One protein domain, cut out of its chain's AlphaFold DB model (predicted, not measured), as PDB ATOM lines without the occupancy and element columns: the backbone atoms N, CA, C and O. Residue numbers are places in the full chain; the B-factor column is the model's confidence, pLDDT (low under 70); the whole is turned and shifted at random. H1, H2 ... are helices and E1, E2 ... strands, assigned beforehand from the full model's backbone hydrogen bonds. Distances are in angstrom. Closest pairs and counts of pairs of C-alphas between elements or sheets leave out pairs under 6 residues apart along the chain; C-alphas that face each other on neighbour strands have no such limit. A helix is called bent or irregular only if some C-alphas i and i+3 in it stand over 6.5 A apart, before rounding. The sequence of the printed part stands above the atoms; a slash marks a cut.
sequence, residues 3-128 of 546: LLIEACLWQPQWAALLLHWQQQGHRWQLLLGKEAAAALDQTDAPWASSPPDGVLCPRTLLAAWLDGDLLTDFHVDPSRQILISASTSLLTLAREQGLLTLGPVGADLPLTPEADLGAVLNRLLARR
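Overview. This is residues 3 to 128 of the 546 residues of the protein "N-acetyltransferase" of Aeromonas veronii (UniProt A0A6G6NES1). A small, twisted sheet of five parallel strands makes the core, with helices on both sides of it: H5 packs on one side with H4 touching it, while H1 and H6 lie on the other side and only graze the sheet. H2 and H3 are two short helices near the E3 end, and between them residues 38 to 45 stick out. The 126 printed residues hold six named helices and five named strands, in the order E1 H1 E2 H2 H3 E3 H4 E4 H5 E5 H6, and the class is mixed, helices and strands. The sheet runs E3 E2 E1 E4 E5, and the whole is compact and rounded, with a radius of gyration of the C-alphas of 14.0 A and spans of 36 by 33 by 28 A.

Arrangement. E1, residues 3 to 6, is an inner strand, parallel to E2, residues 27 to 31, at 19 degrees, with N 5 and O 29 2.9 A apart. E1 is also parallel to E4, residues 81 to 84, at 22 degrees, with N 4 and O 82 at 2.8 A. The edge strands are E3, residues 54 to 56, parallel to E2 with N 56 and O 30 at 2.8 A, and E5, residues 100 to 103, parallel to E4 with N 102 and O 83 at 2.8 A. H1, residues 12 to 23, only grazes the sheet with residues 18 to 22; its closest C-alphas to E2 are those of Trp 21 and Arg 27, 7.1 A apart. H2, residues 34 to 37, only just is on the sheet, with 5 pairs of C-alphas within 10 A, and only grazes it. H3, residues 46 to 49, is not on the sheet; it touches H1 at residues 12 to 15 alone, the closest C-alphas being those of Ala 15 and Ser 49, 6.1 A. H4, residues 58 to 66, only grazes the sheet with residues 58 to 61. H5, residues 88 to 96, is over E5 at a height over the sheet of 8.9 A, along the strands at 8 degrees on the local plane. H4 and H5 touch, closest at the C-alphas of Leu 62 and Leu 90, 6.8 A, at a steep tilt of 40 degrees, the same way. H6, residues 117 to 126, only grazes the sheet with residues 117 to 125; it is close to H1 but not clearly touching, with the C-alphas of Trp 14 and Leu 117 closest at 7.2 A. E1 H1 E2, E2 H2 H3 E3 and E4 H5 E5 are strand-helix-strand units, parallel neighbour strands with helices between, and E3 H4 E4 is a split one with E2 and E1 between its strands; the crossovers are right-handed. Every O i to N i+4 pair is within hydrogen-bond range in H4, H5 and H6, and 6 of 8 are in H1; H2 and H3 are too short for such a pair.

Along the chain. E1 begins at C-alpha 3, (46.056, 0.653, 40.985). H1 is 18.2 A long and only just irregular, with C-alphas 13 and 16 6.9 A apart; H3 is irregular, with C-alphas 46 and 49 7.4 A apart. E2 is 13.3 A long, H4 12.2 A, H5 12.3 A and H6 13.9 A, ending at C-alpha 126, (35.032, 3.186, 52.895).

Size, cuts and confidence. The C-alphas farthest apart, of Gln 42 and Arg 127, are 41.9 A apart, and the printed part has no cut. The links H4 to E4 and E5 to H6 are long; in the second, residues 109 to 110 pair in parallel with residues 102 to 103 of E5. The pLDDT is under 70 at residues 34 to 44 and 68 to 76.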
ATOM      1  N   LEU A   3      45.309  -0.571  40.688       94.25
ATOM      2  CA  LEU A   3      46.056   0.653  40.985       94.25
ATOM      3  C   LEU A   3      46.944   1.023  39.795       94.25
ATOM      4  O   LEU A   3      47.714   0.196  39.319       94.25
ATOM      5  N   LEU A   4      46.891   2.272  39.351       94.50
ATOM      6  CA  LEU A   4      47.807   2.831  38.360       94.50
ATOM      7  C   LEU A   4      48.745   3.787  39.093       94.50
ATOM      8  O   LEU A   4      48.298   4.829  39.564       94.50
ATOM      9  N   ILE A   5      50.022   3.438  39.235       94.19
ATOM     10  CA  ILE A   5      50.957   4.185  40.086       94.19
ATOM     11  C   ILE A   5      52.016   4.865  39.235       94.19
ATOM     12  O   ILE A   5      52.802   4.205  38.559       94.19
ATOM     13  N   GLU A   6      52.075   6.192  39.298       92.38
ATOM     14  CA  GLU A   6      53.159   6.950  38.687       92.38
ATOM     15  C   GLU A   6      54.491   6.673  39.391       92.38
ATOM     16  O   GLU A   6      54.603   6.788  40.613       92.38
ATOM     17  N   ALA A   7      55.516   6.310  38.614       89.75
ATOM     18  CA  ALA A   7      56.793   5.844  39.155       89.75
ATOM     19  C   ALA A   7      57.468   6.840  40.115       89.75
ATOM     20  O   ALA A   7      58.157   6.421  41.040       89.75
ATOM     21  N   CYS A   8      57.260   8.148  39.926       88.06
ATOM     22  CA  CYS A   8      57.815   9.188  40.796       88.06
ATOM     23  C   CYS A   8      57.161   9.251  42.185       88.06
ATOM     24  O   CYS A   8      57.758   9.807  43.104       88.06
ATOM     25  N   LEU A   9      55.951   8.707  42.337       90.50
ATOM     26  CA  LEU A   9      55.234   8.669  43.608       90.50
ATOM     27  C   LEU A   9      55.439   7.359  44.357       90.50
ATOM     28  O   LEU A   9      55.216   7.337  45.564       90.50
ATOM     29  N   TRP A  10      55.864   6.294  43.672       90.69
ATOM     30  CA  TRP A  10      56.102   5.000  44.300       90.69
ATOM     31  C   TRP A  10      57.111   5.112  45.447       90.69
ATOM     32  O   TRP A  10      58.165   5.731  45.304       90.69
ATOM     33  N   GLN A  11      56.799   4.475  46.575       87.81
ATOM     34  CA  GLN A  11      57.657   4.468  47.754       87.81
ATOM     35  C   GLN A  11      58.055   3.039  48.163       87.81
ATOM     36  O   GLN A  11      57.197   2.151  48.141       87.81
ATOM     37  N   PRO A  12      59.297   2.805  48.644       86.38
ATOM     38  CA  PRO A  12      59.757   1.489  49.105       86.38
ATOM     39  C   PRO A  12      58.850   0.830  50.141       86.38
ATOM     40  O   PRO A  12      58.626  -0.380  50.106       86.38
ATOM     41  N   GLN A  13      58.279   1.628  51.045       83.81
ATOM     42  CA  GLN A  13      57.370   1.142  52.080       83.81
ATOM     43  C   GLN A  13      56.060   0.555  51.536       83.81
ATOM     44  O   GLN A  13      55.389  -0.178  52.258       83.81
ATOM     45  N   TRP A  14      55.685   0.839  50.286       87.75
ATOM     46  CA  TRP A  14      54.472   0.285  49.680       87.75
ATOM     47  C   TRP A  14      54.669  -1.140  49.164       87.75
ATOM     48  O   TRP A  14      53.682  -1.802  48.871       87.75
ATOM     49  N   ALA A  15      55.903  -1.649  49.073       87.12
ATOM     50  CA  ALA A  15      56.175  -2.962  48.486       87.12
ATOM     51  C   ALA A  15      55.407  -4.102  49.179       87.12
ATOM     52  O   ALA A  15      54.726  -4.883  48.521       87.12
ATOM     53  N   ALA A  16      55.448  -4.164  50.514       84.69
ATOM     54  CA  ALA A  16      54.695  -5.169  51.269       84.69
ATOM     55  C   ALA A  16      53.179  -5.035  51.044       84.69
ATOM     56  O   ALA A  16      52.473  -6.039  50.947       84.69
ATOM     57  N   LEU A  17      52.700  -3.792  50.919       85.81
ATOM     58  CA  LEU A  17      51.298  -3.501  50.665       85.81
ATOM     59  C   LEU A  17      50.872  -4.007  49.272       85.81
ATOM     60  O   LEU A  17      49.883  -4.716  49.112       85.81
ATOM     61  N   LEU A  18      51.644  -3.674  48.243       89.31
ATOM     62  CA  LEU A  18      51.331  -4.021  46.859       89.31
ATOM     63  C   LEU A  18      51.426  -5.533  46.598       89.31
ATOM     64  O   LEU A  18      50.585  -6.076  45.883       89.31
ATOM     65  N   LEU A  19      52.357  -6.239  47.248       88.50
ATOM     66  CA  LEU A  19      52.413  -7.704  47.194       88.50
ATOM     67  C   LEU A  19      51.145  -8.354  47.756       88.50
ATOM     68  O   LEU A  19      50.600  -9.280  47.159       88.50
ATOM     69  N   HIS A  20      50.664  -7.890  48.908       83.62
ATOM     70  CA  HIS A  20      49.447  -8.447  49.491       83.62
ATOM     71  C   HIS A  20      48.197  -8.053  48.694       83.62
ATOM     72  O   HIS A  20      47.304  -8.877  48.519       83.62
ATOM     73  N   TRP A  21      48.154  -6.837  48.145       86.38
ATOM     74  CA  TRP A  21      47.127  -6.419  47.188       86.38
ATOM     75  C   TRP A  21      47.026  -7.406  46.012       86.38
ATOM     76  O   TRP A  21      45.935  -7.867  45.677       86.38
ATOM     77  N   GLN A  22      48.166  -7.813  45.445       89.06
ATOM     78  CA  GLN A  22      48.217  -8.843  44.401       89.06
ATOM     79  C   GLN A  22      47.758 -10.221  44.896       89.06
ATOM     80  O   GLN A  22      47.013 -10.909  44.199       89.06
ATOM     81  N   GLN A  23      48.140 -10.626  46.113       86.62
ATOM     82  CA  GLN A  23      47.697 -11.895  46.716       86.62
ATOM     83  C   GLN A  23      46.173 -11.969  46.908       86.62
ATOM     84  O   GLN A  23      45.609 -13.060  46.839       86.62
ATOM     85  N   GLN A  24      45.500 -10.828  47.086       82.38
ATOM     86  CA  GLN A  24      44.035 -10.719  47.133       82.38
ATOM     87  C   GLN A  24      43.373 -10.749  45.736       82.38
ATOM     88  O   GLN A  24      42.169 -10.530  45.600       82.38
ATOM     89  N   GLY A  25      44.137 -11.006  44.669       87.31
ATOM     90  CA  GLY A  25      43.636 -11.048  43.293       87.31
ATOM     91  C   GLY A  25      43.380  -9.666  42.687       87.31
ATOM     92  O   GLY A  25      42.687  -9.545  41.674       87.31
ATOM     93  N   HIS A  26      43.896  -8.604  43.306       90.00
ATOM     94  CA  HIS A  26      43.901  -7.270  42.721       90.00
ATOM     95  C   HIS A  26      45.160  -7.047  41.886       90.00
ATOM     96  O   HIS A  26      46.100  -7.834  41.927       90.00
ATOM     97  N   ARG A  27      45.164  -5.978  41.092       91.31
ATOM     98  CA  ARG A  27      46.279  -5.659  40.198       91.31
ATOM     99  C   ARG A  27      46.844  -4.288  40.501       91.31
ATOM    100  O   ARG A  27      46.127  -3.412  40.995       91.31
ATOM    101  N   TRP A  28      48.106  -4.078  40.176       93.56
ATOM    102  CA  TRP A  28      48.663  -2.745  40.063       93.56
ATOM    103  C   TRP A  28      49.651  -2.653  38.903       93.56
ATOM    104  O   TRP A  28      50.404  -3.579  38.600       93.56
ATOM    105  N   GLN A  29      49.633  -1.506  38.239       92.56
ATOM    106  CA  GLN A  29      50.461  -1.212  37.085       92.56
ATOM    107  C   GLN A  29      51.303   0.024  37.350       92.56
ATOM    108  O   GLN A  29      50.875   0.975  38.010       92.56
ATOM    109  N   LEU A  30      52.507   0.015  36.796       92.69
ATOM    110  CA  LEU A  30      53.435   1.125  36.891       92.69
ATOM    111  C   LEU A  30      53.270   2.047  35.683       92.69
ATOM    112  O   LEU A  30      53.351   1.602  34.539       92.69
ATOM    113  N   LEU A  31      53.110   3.344  35.924       91.38
ATOM    114  CA  LEU A  31      53.155   4.357  34.879       91.38
ATOM    115  C   LEU A  31      54.578   4.909  34.775       91.38
ATOM    116  O   LEU A  31      55.065   5.593  35.680       91.38
ATOM    117  N   LEU A  32      55.240   4.619  33.656       87.12
ATOM    118  CA  LEU A  32      56.630   4.984  33.413       87.12
ATOM    119  C   LEU A  32      56.827   5.584  32.014       87.12
ATOM    120  O   LEU A  32      56.302   5.097  31.012       87.12
ATOM    121  N   GLY A  33      57.599   6.669  31.923       79.88
ATOM    122  CA  GLY A  33      57.945   7.284  30.637       79.88
ATOM    123  C   GLY A  33      58.758   6.337  29.742       79.88
ATOM    124  O   GLY A  33      59.566   5.564  30.244       79.88
ATOM    125  N   LYS A  34      58.589   6.419  28.412       67.50
ATOM    126  CA  LYS A  34      59.277   5.528  27.446       67.50
ATOM    127  C   LYS A  34      60.805   5.534  27.586       67.50
ATOM    128  O   LYS A  34      61.424   4.484  27.473       67.50
ATOM    129  N   GLU A  35      61.399   6.697  27.851       62.53
ATOM    130  CA  GLU A  35      62.851   6.840  28.044       62.53
ATOM    131  C   GLU A  35      63.330   6.165  29.336       62.53
ATOM    132  O   GLU A  35      64.374   5.523  29.347       62.53
ATOM    133  N   ALA A  36      62.529   6.238  30.402       66.69
ATOM    134  CA  ALA A  36      62.823   5.581  31.672       66.69
ATOM    135  C   ALA A  36      62.574   4.064  31.611       66.69
ATOM    136  O   ALA A  36      63.328   3.302  32.204       66.69
ATOM    137  N   ALA A  37      61.573   3.614  30.847       63.91
ATOM    138  CA  ALA A  37      61.308   2.193  30.629       63.91
ATOM    139  C   ALA A  37      62.462   1.487  29.899       63.91
ATOM    140  O   ALA A  37      62.814   0.371  30.257       63.91
ATOM    141  N   ALA A  38      63.104   2.160  28.936       60.69
ATOM    142  CA  ALA A  38      64.275   1.633  28.231       60.69
ATOM    143  C   ALA A  38      65.537   1.524  29.115       60.69
ATOM    144  O   ALA A  38      66.455   0.777  28.783       60.69
ATOM    145  N   ALA A  39      65.591   2.258  30.232       57.84
ATOM    146  CA  ALA A  39      66.697   2.218  31.188       57.84
ATOM    147  C   ALA A  39      66.537   1.129  32.271       57.84
ATOM    148  O   ALA A  39      67.508   0.820  32.956       57.84
ATOM    149  N   LEU A  40      65.344   0.533  32.418       59.84
ATOM    150  CA  LEU A  40      65.056  -0.482  33.442       59.84
ATOM    151  C   LEU A  40      65.756  -1.818  33.225       59.84
ATOM    152  O   LEU A  40      66.062  -2.499  34.197       59.84
ATOM    153  N   ASP A  41      66.051  -2.176  31.975       55.56
ATOM    154  CA  ASP A  41      66.769  -3.416  31.657       55.56
ATOM    155  C   ASP A  41      68.231  -3.406  32.166       55.56
ATOM    156  O   ASP A  41      68.952  -4.387  31.989       55.56
ATOM    157  N   GLN A  42      68.698  -2.307  32.784       51.50
ATOM    158  CA  GLN A  42      70.104  -2.085  33.140       51.50
ATOM    159  C   GLN A  42      70.366  -1.823  34.644       51.50
ATOM    160  O   GLN A  42      71.535  -1.715  35.020       51.50
ATOM    161  N   THR A  43      69.350  -1.754  35.522       55.56
ATOM    162  CA  THR A  43      69.512  -1.408  36.960       55.56
ATOM    163  C   THR A  43      68.507  -2.088  37.907       55.56
ATOM    164  O   THR A  43      67.406  -2.452  37.507       55.56
ATOM    165  N   ASP A  44      68.880  -2.210  39.194       67.69
ATOM    166  CA  ASP A  44      67.997  -2.609  40.306       67.69
ATOM    167  C   ASP A  44      66.815  -1.630  40.430       67.69
ATOM    168  O   ASP A  44      66.938  -0.532  40.981       67.69
ATOM    169  N   ALA A  45      65.660  -2.011  39.885       76.00
ATOM    170  CA  ALA A  45      64.455  -1.197  39.951       76.00
ATOM    171  C   ALA A  45      63.955  -1.073  41.406       76.00
ATOM    172  O   ALA A  45      63.943  -2.066  42.135       76.00
ATOM    173  N   PRO A  46      63.473   0.106  41.846       78.94
ATOM    174  CA  PRO A  46      63.070   0.303  43.239       78.94
ATOM    175  C   PRO A  46      61.897  -0.606  43.645       78.94
ATOM    176  O   PRO A  46      61.854  -1.084  44.775       78.94
ATOM    177  N   TRP A  47      61.015  -0.945  42.702       83.69
ATOM    178  CA  TRP A  47      59.921  -1.906  42.869       83.69
ATOM    179  C   TRP A  47      60.333  -3.374  42.651       83.69
ATOM    180  O   TRP A  47      59.473  -4.233  42.518       83.69
ATOM    181  N   ALA A  48      61.621  -3.729  42.620       84.44
ATOM    182  CA  ALA A  48      62.032  -5.135  42.480       84.44
ATOM    183  C   ALA A  48      61.495  -6.032  43.616       84.44
ATOM    184  O   ALA A  48      61.229  -7.213  43.409       84.44
ATOM    185  N   SER A  49      61.288  -5.460  44.807       83.69
ATOM    186  CA  SER A  49      60.696  -6.142  45.965       83.69
ATOM    187  C   SER A  49      59.186  -6.378  45.849       83.69
ATOM    188  O   SER A  49      58.638  -7.163  46.615       83.69
ATOM    189  N   SER A  50      58.515  -5.716  44.909       86.62
ATOM    190  CA  SER A  50      57.098  -5.877  44.601       86.62
ATOM    191  C   SER A  50      56.924  -5.546  43.124       86.62
ATOM    192  O   SER A  50      56.758  -4.369  42.821       86.62
ATOM    193  N   PRO A  51      57.033  -6.516  42.202       90.12
ATOM    194  CA  PRO A  51      56.998  -6.244  40.768       90.12
ATOM    195  C   PRO A  51      55.574  -5.899  40.279       90.12
ATOM    196  O   PRO A  51      54.611  -6.533  40.721       90.12
ATOM    197  N   PRO A  52      55.410  -4.908  39.376       92.44
ATOM    198  CA  PRO A  52      54.106  -4.551  38.816       92.44
ATOM    199  C   PRO A  52      53.567  -5.628  37.877       92.44
ATOM    200  O   PRO A  52      54.334  -6.310  37.199       92.44
ATOM    201  N   ASP A  53      52.239  -5.710  37.761       91.50
ATOM    202  CA  ASP A  53      51.566  -6.620  36.821       91.50
ATOM    203  C   ASP A  53      51.703  -6.164  35.359       91.50
ATOM    204  O   ASP A  53      51.461  -6.927  34.425       91.50
ATOM    205  N   GLY A  54      52.061  -4.897  35.151       88.88
ATOM    206  CA  GLY A  54      52.272  -4.301  33.840       88.88
ATOM    207  C   GLY A  54      52.893  -2.912  33.938       88.88
ATOM    208  O   GLY A  54      52.835  -2.255  34.979       88.88
ATOM    209  N   VAL A  55      53.493  -2.460  32.836       88.62
ATOM    210  CA  VAL A  55      54.050  -1.109  32.710       88.62
ATOM    211  C   VAL A  55      53.327  -0.388  31.582       88.62
ATOM    212  O   VAL A  55      53.315  -0.859  30.445       88.62
ATOM    213  N   LEU A  56      52.753   0.773  31.888       87.94
ATOM    214  CA  LEU A  56      52.107   1.648  30.916       87.94
ATOM    215  C   LEU A  56      52.898   2.939  30.743       87.94
ATOM    216  O   LEU A  56      53.537   3.444  31.664       87.94
ATOM    217  N   CYS A  57      52.799   3.528  29.555       87.00
ATOM    218  CA  CYS A  57      53.343   4.854  29.308       87.00
ATOM    219  C   CYS A  57      52.288   5.931  29.612       87.00
ATOM    220  O   CYS A  57      51.262   5.938  28.925       87.00
ATOM    221  N   PRO A  58      52.546   6.902  30.517       85.31
ATOM    222  CA  PRO A  58      51.602   7.978  30.831       85.31
ATOM    223  C   PRO A  58      51.103   8.733  29.594       85.31
ATOM    224  O   PRO A  58      49.923   9.029  29.476       85.31
ATOM    225  N   ARG A  59      51.988   8.996  28.621       84.12
ATOM    226  CA  ARG A  59      51.626   9.670  27.362       84.12
ATOM    227  C   ARG A  59      50.683   8.834  26.498       84.12
ATOM    228  O   ARG A  59      49.856   9.396  25.796       84.12
ATOM    229  N   THR A  60      50.844   7.513  26.517       82.31
ATOM    230  CA  THR A  60      49.988   6.601  25.739       82.31
ATOM    231  C   THR A  60      48.634   6.441  26.419       82.31
ATOM    232  O   THR A  60      47.620   6.499  25.741       82.31
ATOM    233  N   LEU A  61      48.621   6.344  27.751       83.44
ATOM    234  CA  LEU A  61      47.399   6.348  28.556       83.44
ATOM    235  C   LEU A  61      46.592   7.637  28.348       83.44
ATOM    236  O   LEU A  61      45.397   7.587  28.090       83.44
ATOM    237  N   LEU A  62      47.264   8.791  28.390       83.31
ATOM    238  CA  LEU A  62      46.636  10.088  28.152       83.31
ATOM    239  C   LEU A  62      46.075  10.199  26.729       83.31
ATOM    240  O   LEU A  62      44.977  10.715  26.562       83.31
ATOM    241  N   ALA A  63      46.804   9.715  25.719       82.50
ATOM    242  CA  ALA A  63      46.308   9.685  24.343       82.50
ATOM    243  C   ALA A  63      45.056   8.803  24.216       82.50
ATOM    244  O   ALA A  63      44.055   9.270  23.691       82.50
ATOM    245  N   ALA A  64      45.073   7.594  24.790       80.62
ATOM    246  CA  ALA A  64      43.922   6.691  24.780       80.62
ATOM    247  C   ALA A  64      42.675   7.336  25.412       80.62
ATOM    248  O   ALA A  64      41.606   7.341  24.812       80.62
ATOM    249  N   TRP A  65      42.824   7.983  26.574       82.19
ATOM    250  CA  TRP A  65      41.713   8.688  27.220       82.19
ATOM    251  C   TRP A  65      41.184   9.881  26.420       82.19
ATOM    252  O   TRP A  65      39.986  10.145  26.462       82.19
ATOM    253  N   LEU A  66      42.045  10.602  25.693       80.69
ATOM    254  CA  LEU A  66      41.610  11.690  24.811       80.69
ATOM    255  C   LEU A  66      40.879  11.179  23.568       80.69
ATOM    256  O   LEU A  66      39.941  11.828  23.114       80.69
ATOM    257  N   ASP A  67      41.290  10.026  23.048       73.00
ATOM    258  CA  ASP A  67      40.665   9.385  21.891       73.00
ATOM    259  C   ASP A  67      39.369   8.639  22.268       73.00
ATOM    260  O   ASP A  67      38.694   8.081  21.408       73.00
ATOM    261  N   GLY A  68      38.994   8.644  23.554       63.84
ATOM    262  CA  GLY A  68      37.814   7.942  24.056       63.84
ATOM    263  C   GLY A  68      37.988   6.424  24.106       63.84
ATOM    264  O   GLY A  68      37.008   5.713  24.337       63.84
ATOM    265  N   ASP A  69      39.212   5.927  23.931       63.44
ATOM    266  CA  ASP A  69      39.571   4.534  24.132       63.44
ATOM    267  C   ASP A  69      39.869   4.327  25.620       63.44
ATOM    268  O   ASP A  69      40.958   4.608  26.133       63.44
ATOM    269  N   LEU A  70      38.887   3.781  26.340       57.03
ATOM    270  CA  LEU A  70      39.224   3.013  27.530       57.03
ATOM    271  C   LEU A  70      40.116   1.870  27.044       57.03
ATOM    272  O   LEU A  70      39.751   1.174  26.093       57.03
ATOM    273  N   LEU A  71      41.303   1.726  27.641       54.34
ATOM    274  CA  LEU A  71      42.210   0.625  27.322       54.34
ATOM    275  C   LEU A  71      41.386  -0.670  27.247       54.34
ATOM    276  O   LEU A  71      40.565  -0.951  28.116       54.34
ATOM    277  N   THR A  72      41.527  -1.379  26.130       45.38
ATOM    278  CA  THR A  72      40.597  -2.416  25.655       45.38
ATOM    279  C   THR A  72      40.535  -3.661  26.538       45.38
ATOM    280  O   THR A  72      39.618  -4.467  26.403       45.38
ATOM    281  N   ASP A  73      41.447  -3.763  27.493       51.03
ATOM    282  CA  ASP A  73      41.277  -4.534  28.710       51.03
ATOM    283  C   ASP A  73      41.177  -3.521  29.849       51.03
ATOM    284  O   ASP A  73      42.038  -2.660  29.904       51.03
ATOM    285  N   PHE A  74      40.137  -3.593  30.690       51.84
ATOM    286  CA  PHE A  74      40.090  -3.273  32.134       51.84
ATOM    287  C   PHE A  74      38.682  -2.821  32.553       51.84
ATOM    288  O   PHE A  74      38.140  -1.872  32.011       51.84
ATOM    289  N   HIS A  75      38.114  -3.554  33.524       53.84
ATOM    290  CA  HIS A  75      36.810  -3.406  34.194       53.84
ATOM    291  C   HIS A  75      35.696  -2.627  33.466       53.84
ATOM    292  O   HIS A  75      35.763  -1.419  33.297       53.84
ATOM    293  N   VAL A  76      34.561  -3.304  33.254       68.88
ATOM    294  CA  VAL A  76      33.281  -2.714  32.812       68.88
ATOM    295  C   VAL A  76      32.861  -1.470  33.632       68.88
ATOM    296  O   VAL A  76      32.150  -0.614  33.122       68.88
ATOM    297  N   ASP A  77      33.328  -1.361  34.882       84.69
ATOM    298  CA  ASP A  77      33.161  -0.214  35.781       84.69
ATOM    299  C   ASP A  77      34.535   0.436  36.098       84.69
ATOM    300  O   ASP A  77      35.306  -0.130  36.888       84.69
ATOM    301  N   PRO A  78      34.858   1.622  35.537       87.44
ATOM    302  CA  PRO A  78      36.132   2.311  35.762       87.44
ATOM    303  C   PRO A  78      36.340   2.782  37.206       87.44
ATOM    304  O   PRO A  78      37.482   2.987  37.617       87.44
ATOM    305  N   SER A  79      35.290   2.861  38.033       87.62
ATOM    306  CA  SER A  79      35.428   3.186  39.462       87.62
ATOM    307  C   SER A  79      36.171   2.102  40.256       87.62
ATOM    308  O   SER A  79      36.454   2.268  41.446       87.62
ATOM    309  N   ARG A  80      36.480   0.963  39.619       89.81
ATOM    310  CA  ARG A  80      37.333  -0.100  40.164       89.81
ATOM    311  C   ARG A  80      38.827   0.118  39.923       89.81
ATOM    312  O   ARG A  80      39.627  -0.725  40.336       89.81
ATOM    313  N   GLN A  81      39.196   1.223  39.284       91.81
ATOM    314  CA  GLN A  81      40.576   1.630  39.060       91.81
ATOM    315  C   GLN A  81      40.887   2.899  39.863       91.81
ATOM    316  O   GLN A  81      40.051   3.800  39.985       91.81
ATOM    317  N   ILE A  82      42.097   2.965  40.416       95.25
ATOM    318  CA  ILE A  82      42.591   4.097  41.201       95.25
ATOM    319  C   ILE A  82      43.897   4.582  40.578       95.25
ATOM    320  O   ILE A  82      44.882   3.846  40.543       95.25
ATOM    321  N   LEU A  83      43.923   5.829  40.117       95.81
ATOM    322  CA  LEU A  83      45.136   6.484  39.641       95.81
ATOM    323  C   LEU A  83      45.849   7.189  40.799       95.81
ATOM    324  O   LEU A  83      45.266   8.055  41.443       95.81
ATOM    325  N   ILE A  84      47.127   6.880  40.996       96.00
ATOM    326  CA  ILE A  84      48.045   7.602  41.876       96.00
ATOM    327  C   ILE A  84      48.997   8.424  41.004       96.00
ATOM    328  O   ILE A  84      49.902   7.868  40.380       96.00
ATOM    329  N   SER A  85      48.787   9.742  40.930       94.69
ATOM    330  CA  SER A  85      49.578  10.625  40.062       94.69
ATOM    331  C   SER A  85      49.787  12.015  40.660       94.69
ATOM    332  O   SER A  85      48.938  12.538  41.378       94.69
ATOM    333  N   ALA A  86      50.929  12.627  40.337       92.00
ATOM    334  CA  ALA A  86      51.211  14.029  40.646       92.00
ATOM    335  C   ALA A  86      50.757  14.976  39.519       92.00
ATOM    336  O   ALA A  86      50.731  16.195  39.697       92.00
ATOM    337  N   SER A  87      50.408  14.434  38.350       91.38
ATOM    338  CA  SER A  87      50.000  15.207  37.182       91.38
ATOM    339  C   SER A  87      48.531  15.604  37.269       91.38
ATOM    340  O   SER A  87      47.633  14.777  37.126       91.38
ATOM    341  N   THR A  88      48.268  16.901  37.417       91.06
ATOM    342  CA  THR A  88      46.904  17.455  37.438       91.06
ATOM    343  C   THR A  88      46.114  17.141  36.167       91.06
ATOM    344  O   THR A  88      44.899  16.940  36.235       91.06
ATOM    345  N   SER A  89      46.786  17.037  35.017       90.19
ATOM    346  CA  SER A  89      46.166  16.638  33.750       90.19
ATOM    347  C   SER A  89      45.713  15.179  33.771       90.19
ATOM    348  O   SER A  89      44.582  14.895  33.383       90.19
ATOM    349  N   LEU A  90      46.554  14.259  34.267       90.81
ATOM    350  CA  LEU A  90      46.169  12.848  34.402       90.81
ATOM    351  C   LEU A  90      45.053  12.679  35.430       90.81
ATOM    352  O   LEU A  90      44.094  11.969  35.159       90.81
ATOM    353  N   LEU A  91      45.138  13.367  36.572       93.75
ATOM    354  CA  LEU A  91      44.092  13.342  37.597       93.75
ATOM    355  C   LEU A  91      42.757  13.872  37.058       93.75
ATOM    356  O   LEU A  91      41.699  13.333  37.366       93.75
ATOM    357  N   THR A  92      42.774  14.926  36.245       92.19
ATOM    358  CA  THR A  92      41.543  15.478  35.659       92.19
ATOM    359  C   THR A  92      40.922  14.507  34.664       92.19
ATOM    360  O   THR A  92      39.761  14.147  34.845       92.19
ATOM    361  N   LEU A  93      41.703  14.003  33.705       90.56
ATOM    362  CA  LEU A  93      41.210  13.037  32.720       90.56
ATOM    363  C   LEU A  93      40.756  11.726  33.371       90.56
ATOM    364  O   LEU A  93      39.699  11.215  33.029       90.56
ATOM    365  N   ALA A  94      41.480  11.209  34.364       91.62
ATOM    366  CA  ALA A  94      41.082   9.996  35.077       91.62
ATOM    367  C   ALA A  94      39.695  10.137  35.722       91.62
ATOM    368  O   ALA A  94      38.868   9.232  35.624       91.62
ATOM    369  N   ARG A  95      39.403  11.295  36.331       92.69
ATOM    370  CA  ARG A  95      38.080  11.571  36.909       92.69
ATOM    371  C   ARG A  95      36.996  11.674  35.843       92.69
ATOM    372  O   ARG A  95      35.875  11.249  36.112       92.69
ATOM    373  N   GLU A  96      37.318  12.224  34.673       89.00
ATOM    374  CA  GLU A  96      36.402  12.279  33.528       89.00
ATOM    375  C   GLU A  96      36.087  10.886  32.975       89.00
ATOM    376  O   GLU A  96      34.948  10.614  32.616       89.00
ATOM    377  N   GLN A  97      37.060   9.977  33.023       87.50
ATOM    378  CA  GLN A  97      36.904   8.568  32.655       87.50
ATOM    379  C   GLN A  97      36.283   7.705  33.774       87.50
ATOM    380  O   GLN A  97      36.133   6.496  33.619       87.50
ATOM    381  N   GLY A  98      35.922   8.290  34.923       90.12
ATOM    382  CA  GLY A  98      35.271   7.579  36.031       90.12
ATOM    383  C   GLY A  98      36.208   6.876  37.024       90.12
ATOM    384  O   GLY A  98      35.721   6.269  37.979       90.12
ATOM    385  N   LEU A  99      37.529   6.989  36.867       93.25
ATOM    386  CA  LEU A  99      38.506   6.422  37.801       93.25
ATOM    387  C   LEU A  99      38.533   7.213  39.104       93.25
ATOM    388  O   LEU A  99      38.277   8.418  39.114       93.25
ATOM    389  N   LEU A 100      38.897   6.554  40.202       95.69
ATOM    390  CA  LEU A 100      39.238   7.217  41.460       95.69
ATOM    391  C   LEU A 100      40.675   7.734  41.416       95.69
ATOM    392  O   LEU A 100      41.512   7.191  40.697       95.69
ATOM    393  N   THR A 101      40.980   8.777  42.181       96.75
ATOM    394  CA  THR A 101      42.298   9.416  42.116       96.75
ATOM    395  C   THR A 101      42.897   9.702  43.490       96.75
ATOM    396  O   THR A 101      42.214  10.190  44.388       96.75
ATOM    397  N   LEU A 102      44.196   9.443  43.622       96.81
ATOM    398  CA  LEU A 102      45.049   9.800  44.751       96.81
ATOM    399  C   LEU A 102      46.242  10.612  44.243       96.81
ATOM    400  O   LEU A 102      46.754  10.383  43.147       96.81
ATOM    401  N   GLY A 103      46.711  11.555  45.045       94.12
ATOM    402  CA  GLY A 103      47.851  12.385  44.677       94.12
ATOM    403  C   GLY A 103      48.041  13.548  45.640       94.12
ATOM    404  O   GLY A 103      47.195  13.771  46.501       94.12
ATOM    405  N   PRO A 104      49.130  14.314  45.511       90.38
ATOM    406  CA  PRO A 104      49.430  15.401  46.437       90.38
ATOM    407  C   PRO A 104      48.435  16.567  46.330       90.38
ATOM    408  O   PRO A 104      48.103  17.184  47.337       90.38
ATOM    409  N   VAL A 105      47.950  16.882  45.121       88.56
ATOM    410  CA  VAL A 105      47.044  18.013  44.861       88.56
ATOM    411  C   VAL A 105      46.036  17.648  43.771       88.56
ATOM    412  O   VAL A 105      46.405  17.087  42.744       88.56
ATOM    413  N   GLY A 106      44.765  18.016  43.962       86.44
ATOM    414  CA  GLY A 106      43.720  17.909  42.931       86.44
ATOM    415  C   GLY A 106      43.119  16.511  42.729       86.44
ATOM    416  O   GLY A 106      42.314  16.331  41.814       86.44
ATOM    417  N   ALA A 107      43.497  15.550  43.573       93.50
ATOM    418  CA  ALA A 107      42.949  14.198  43.622       93.50
ATOM    419  C   ALA A 107      41.704  14.103  44.531       93.50
ATOM    420  O   ALA A 107      41.364  15.060  45.226       93.50
ATOM    421  N   ASP A 108      41.033  12.946  44.544       93.69
ATOM    422  CA  ASP A 108      39.865  12.697  45.409       93.69
ATOM    423  C   ASP A 108      40.235  12.596  46.888       93.69
ATOM    424  O   ASP A 108      39.455  12.984  47.763       93.69
ATOM    425  N   LEU A 109      41.431  12.073  47.159       91.75
ATOM    426  CA  LEU A 109      42.070  12.140  48.463       91.75
ATOM    427  C   LEU A 109      43.545  12.521  48.319       91.75
ATOM    428  O   LEU A 109      44.217  12.042  47.394       91.75
ATOM    429  N   PRO A 110      44.056  13.365  49.233       91.25
ATOM    430  CA  PRO A 110      45.466  13.688  49.272       91.25
ATOM    431  C   PRO A 110      46.287  12.445  49.630       91.25
ATOM    432  O   PRO A 110      45.905  11.651  50.490       91.25
ATOM    433  N   LEU A 111      47.435  12.296  48.977       91.69
ATOM    434  CA  LEU A 111      48.446  11.295  49.300       91.69
ATOM    435  C   LEU A 111      49.807  11.989  49.372       91.69
ATOM    436  O   LEU A 111      50.345  12.410  48.346       91.69
ATOM    437  N   THR A 112      50.342  12.122  50.586       86.31
ATOM    438  CA  THR A 112      51.679  12.675  50.840       86.31
ATOM    439  C   THR A 112      52.715  11.551  50.982       86.31
ATOM    440  O   THR A 112      52.338  10.396  51.195       86.31
ATOM    441  N   PRO A 113      54.024  11.840  50.872       80.00
ATOM    442  CA  PRO A 113      55.074  10.839  51.087       80.00
ATOM    443  C   PRO A 113      55.053  10.194  52.485       80.00
ATOM    444  O   PRO A 113      55.423   9.027  52.633       80.00
ATOM    445  N   GLU A 114      54.615  10.943  53.501       81.81
ATOM    446  CA  GLU A 114      54.521  10.514  54.903       81.81
ATOM    447  C   GLU A 114      53.214   9.763  55.215       81.81
ATOM    448  O   GLU A 114      53.092   9.130  56.272       81.81
ATOM    449  N   ALA A 115      52.236   9.830  54.306       84.31
ATOM    450  CA  ALA A 115      50.949   9.180  54.468       84.31
ATOM    451  C   ALA A 115      51.075   7.654  54.373       84.31
ATOM    452  O   ALA A 115      51.856   7.088  53.601       84.31
ATOM    453  N   ASP A 116      50.239   6.969  55.145       86.00
ATOM    454  CA  ASP A 116      50.073   5.531  55.026       86.00
ATOM    455  C   ASP A 116      49.117   5.215  53.863       86.00
ATOM    456  O   ASP A 116      47.915   5.474  53.943       86.00
ATOM    457  N   LEU A 117      49.650   4.652  52.771       87.50
ATOM    458  CA  LEU A 117      48.866   4.324  51.574       87.50
ATOM    459  C   LEU A 117      47.677   3.404  51.891       87.50
ATOM    460  O   LEU A 117      46.611   3.576  51.307       87.50
ATOM    461  N   GLY A 118      47.825   2.462  52.823       85.12
ATOM    462  CA  GLY A 118      46.732   1.574  53.205       85.12
ATOM    463  C   GLY A 118      45.608   2.319  53.908       85.12
ATOM    464  O   GLY A 118      44.443   2.113  53.578       85.12
ATOM    465  N   ALA A 119      45.947   3.240  54.813       83.81
ATOM    466  CA  ALA A 119      44.955   4.087  55.475       83.81
ATOM    467  C   ALA A 119      44.218   4.992  54.473       83.81
ATOM    468  O   ALA A 119      42.995   5.102  54.523       83.81
ATOM    469  N   VAL A 120      44.939   5.585  53.515       89.69
ATOM    470  CA  VAL A 120      44.340   6.430  52.466       89.69
ATOM    471  C   VAL A 120      43.428   5.616  51.540       89.69
ATOM    472  O   VAL A 120      42.323   6.059  51.223       89.69
ATOM    473  N   LEU A 121      43.846   4.413  51.135       89.25
ATOM    474  CA  LEU A 121      43.015   3.509  50.336       89.25
ATOM    475  C   LEU A 121      41.766   3.071  51.103       89.25
ATOM    476  O   LEU A 121      40.672   3.114  50.544       89.25
ATOM    477  N   ASN A 122      41.904   2.711  52.380       83.75
ATOM    478  CA  ASN A 122      40.769   2.359  53.230       83.75
ATOM    479  C   ASN A 122      39.798   3.540  53.350       83.75
ATOM    480  O   ASN A 122      38.606   3.362  53.118       83.75
ATOM    481  N   ARG A 123      40.296   4.762  53.594       87.25
ATOM    482  CA  ARG A 123      39.476   5.985  53.637       87.25
ATOM    483  C   ARG A 123      38.733   6.222  52.321       87.25
ATOM    484  O   ARG A 123      37.556   6.579  52.338       87.25
ATOM    485  N   LEU A 124      39.403   6.033  51.183       90.69
ATOM    486  CA  LEU A 124      38.796   6.198  49.862       90.69
ATOM    487  C   LEU A 124      37.669   5.189  49.642       90.69
ATOM    488  O   LEU A 124      36.581   5.554  49.208       90.69
ATOM    489  N   LEU A 125      37.945   3.918  49.932       87.69
ATOM    490  CA  LEU A 125      37.050   2.809  49.634       87.69
ATOM    491  C   LEU A 125      35.902   2.691  50.636       87.69
ATOM    492  O   LEU A 125      34.816   2.288  50.235       87.69
ATOM    493  N   ALA A 126      36.091   3.115  51.887       84.44
ATOM    494  CA  ALA A 126      35.032   3.186  52.895       84.44
ATOM    495  C   ALA A 126      33.916   4.171  52.509       84.44
ATOM    496  O   ALA A 126      32.785   4.043  52.970       84.44
ATOM    497  N   ARG A 127      34.199   5.140  51.625       88.25
ATOM    498  CA  ARG A 127      33.174   6.039  51.074       88.25
ATOM    499  C   ARG A 127      32.260   5.347  50.066       88.25
ATOM    500  O   ARG A 127      31.192   5.883  49.777       88.25
ATOM    501  N   ARG A 128      32.655   4.200  49.503       90.31
ATOM    502  CA  ARG A 128      31.865   3.495  48.490       90.31
ATOM    503  C   ARG A 128      30.519   3.095  49.078       90.31
ATOM    504  O   ARG A 128      30.448   2.352  50.052       90.31
TER     505      ARG A 128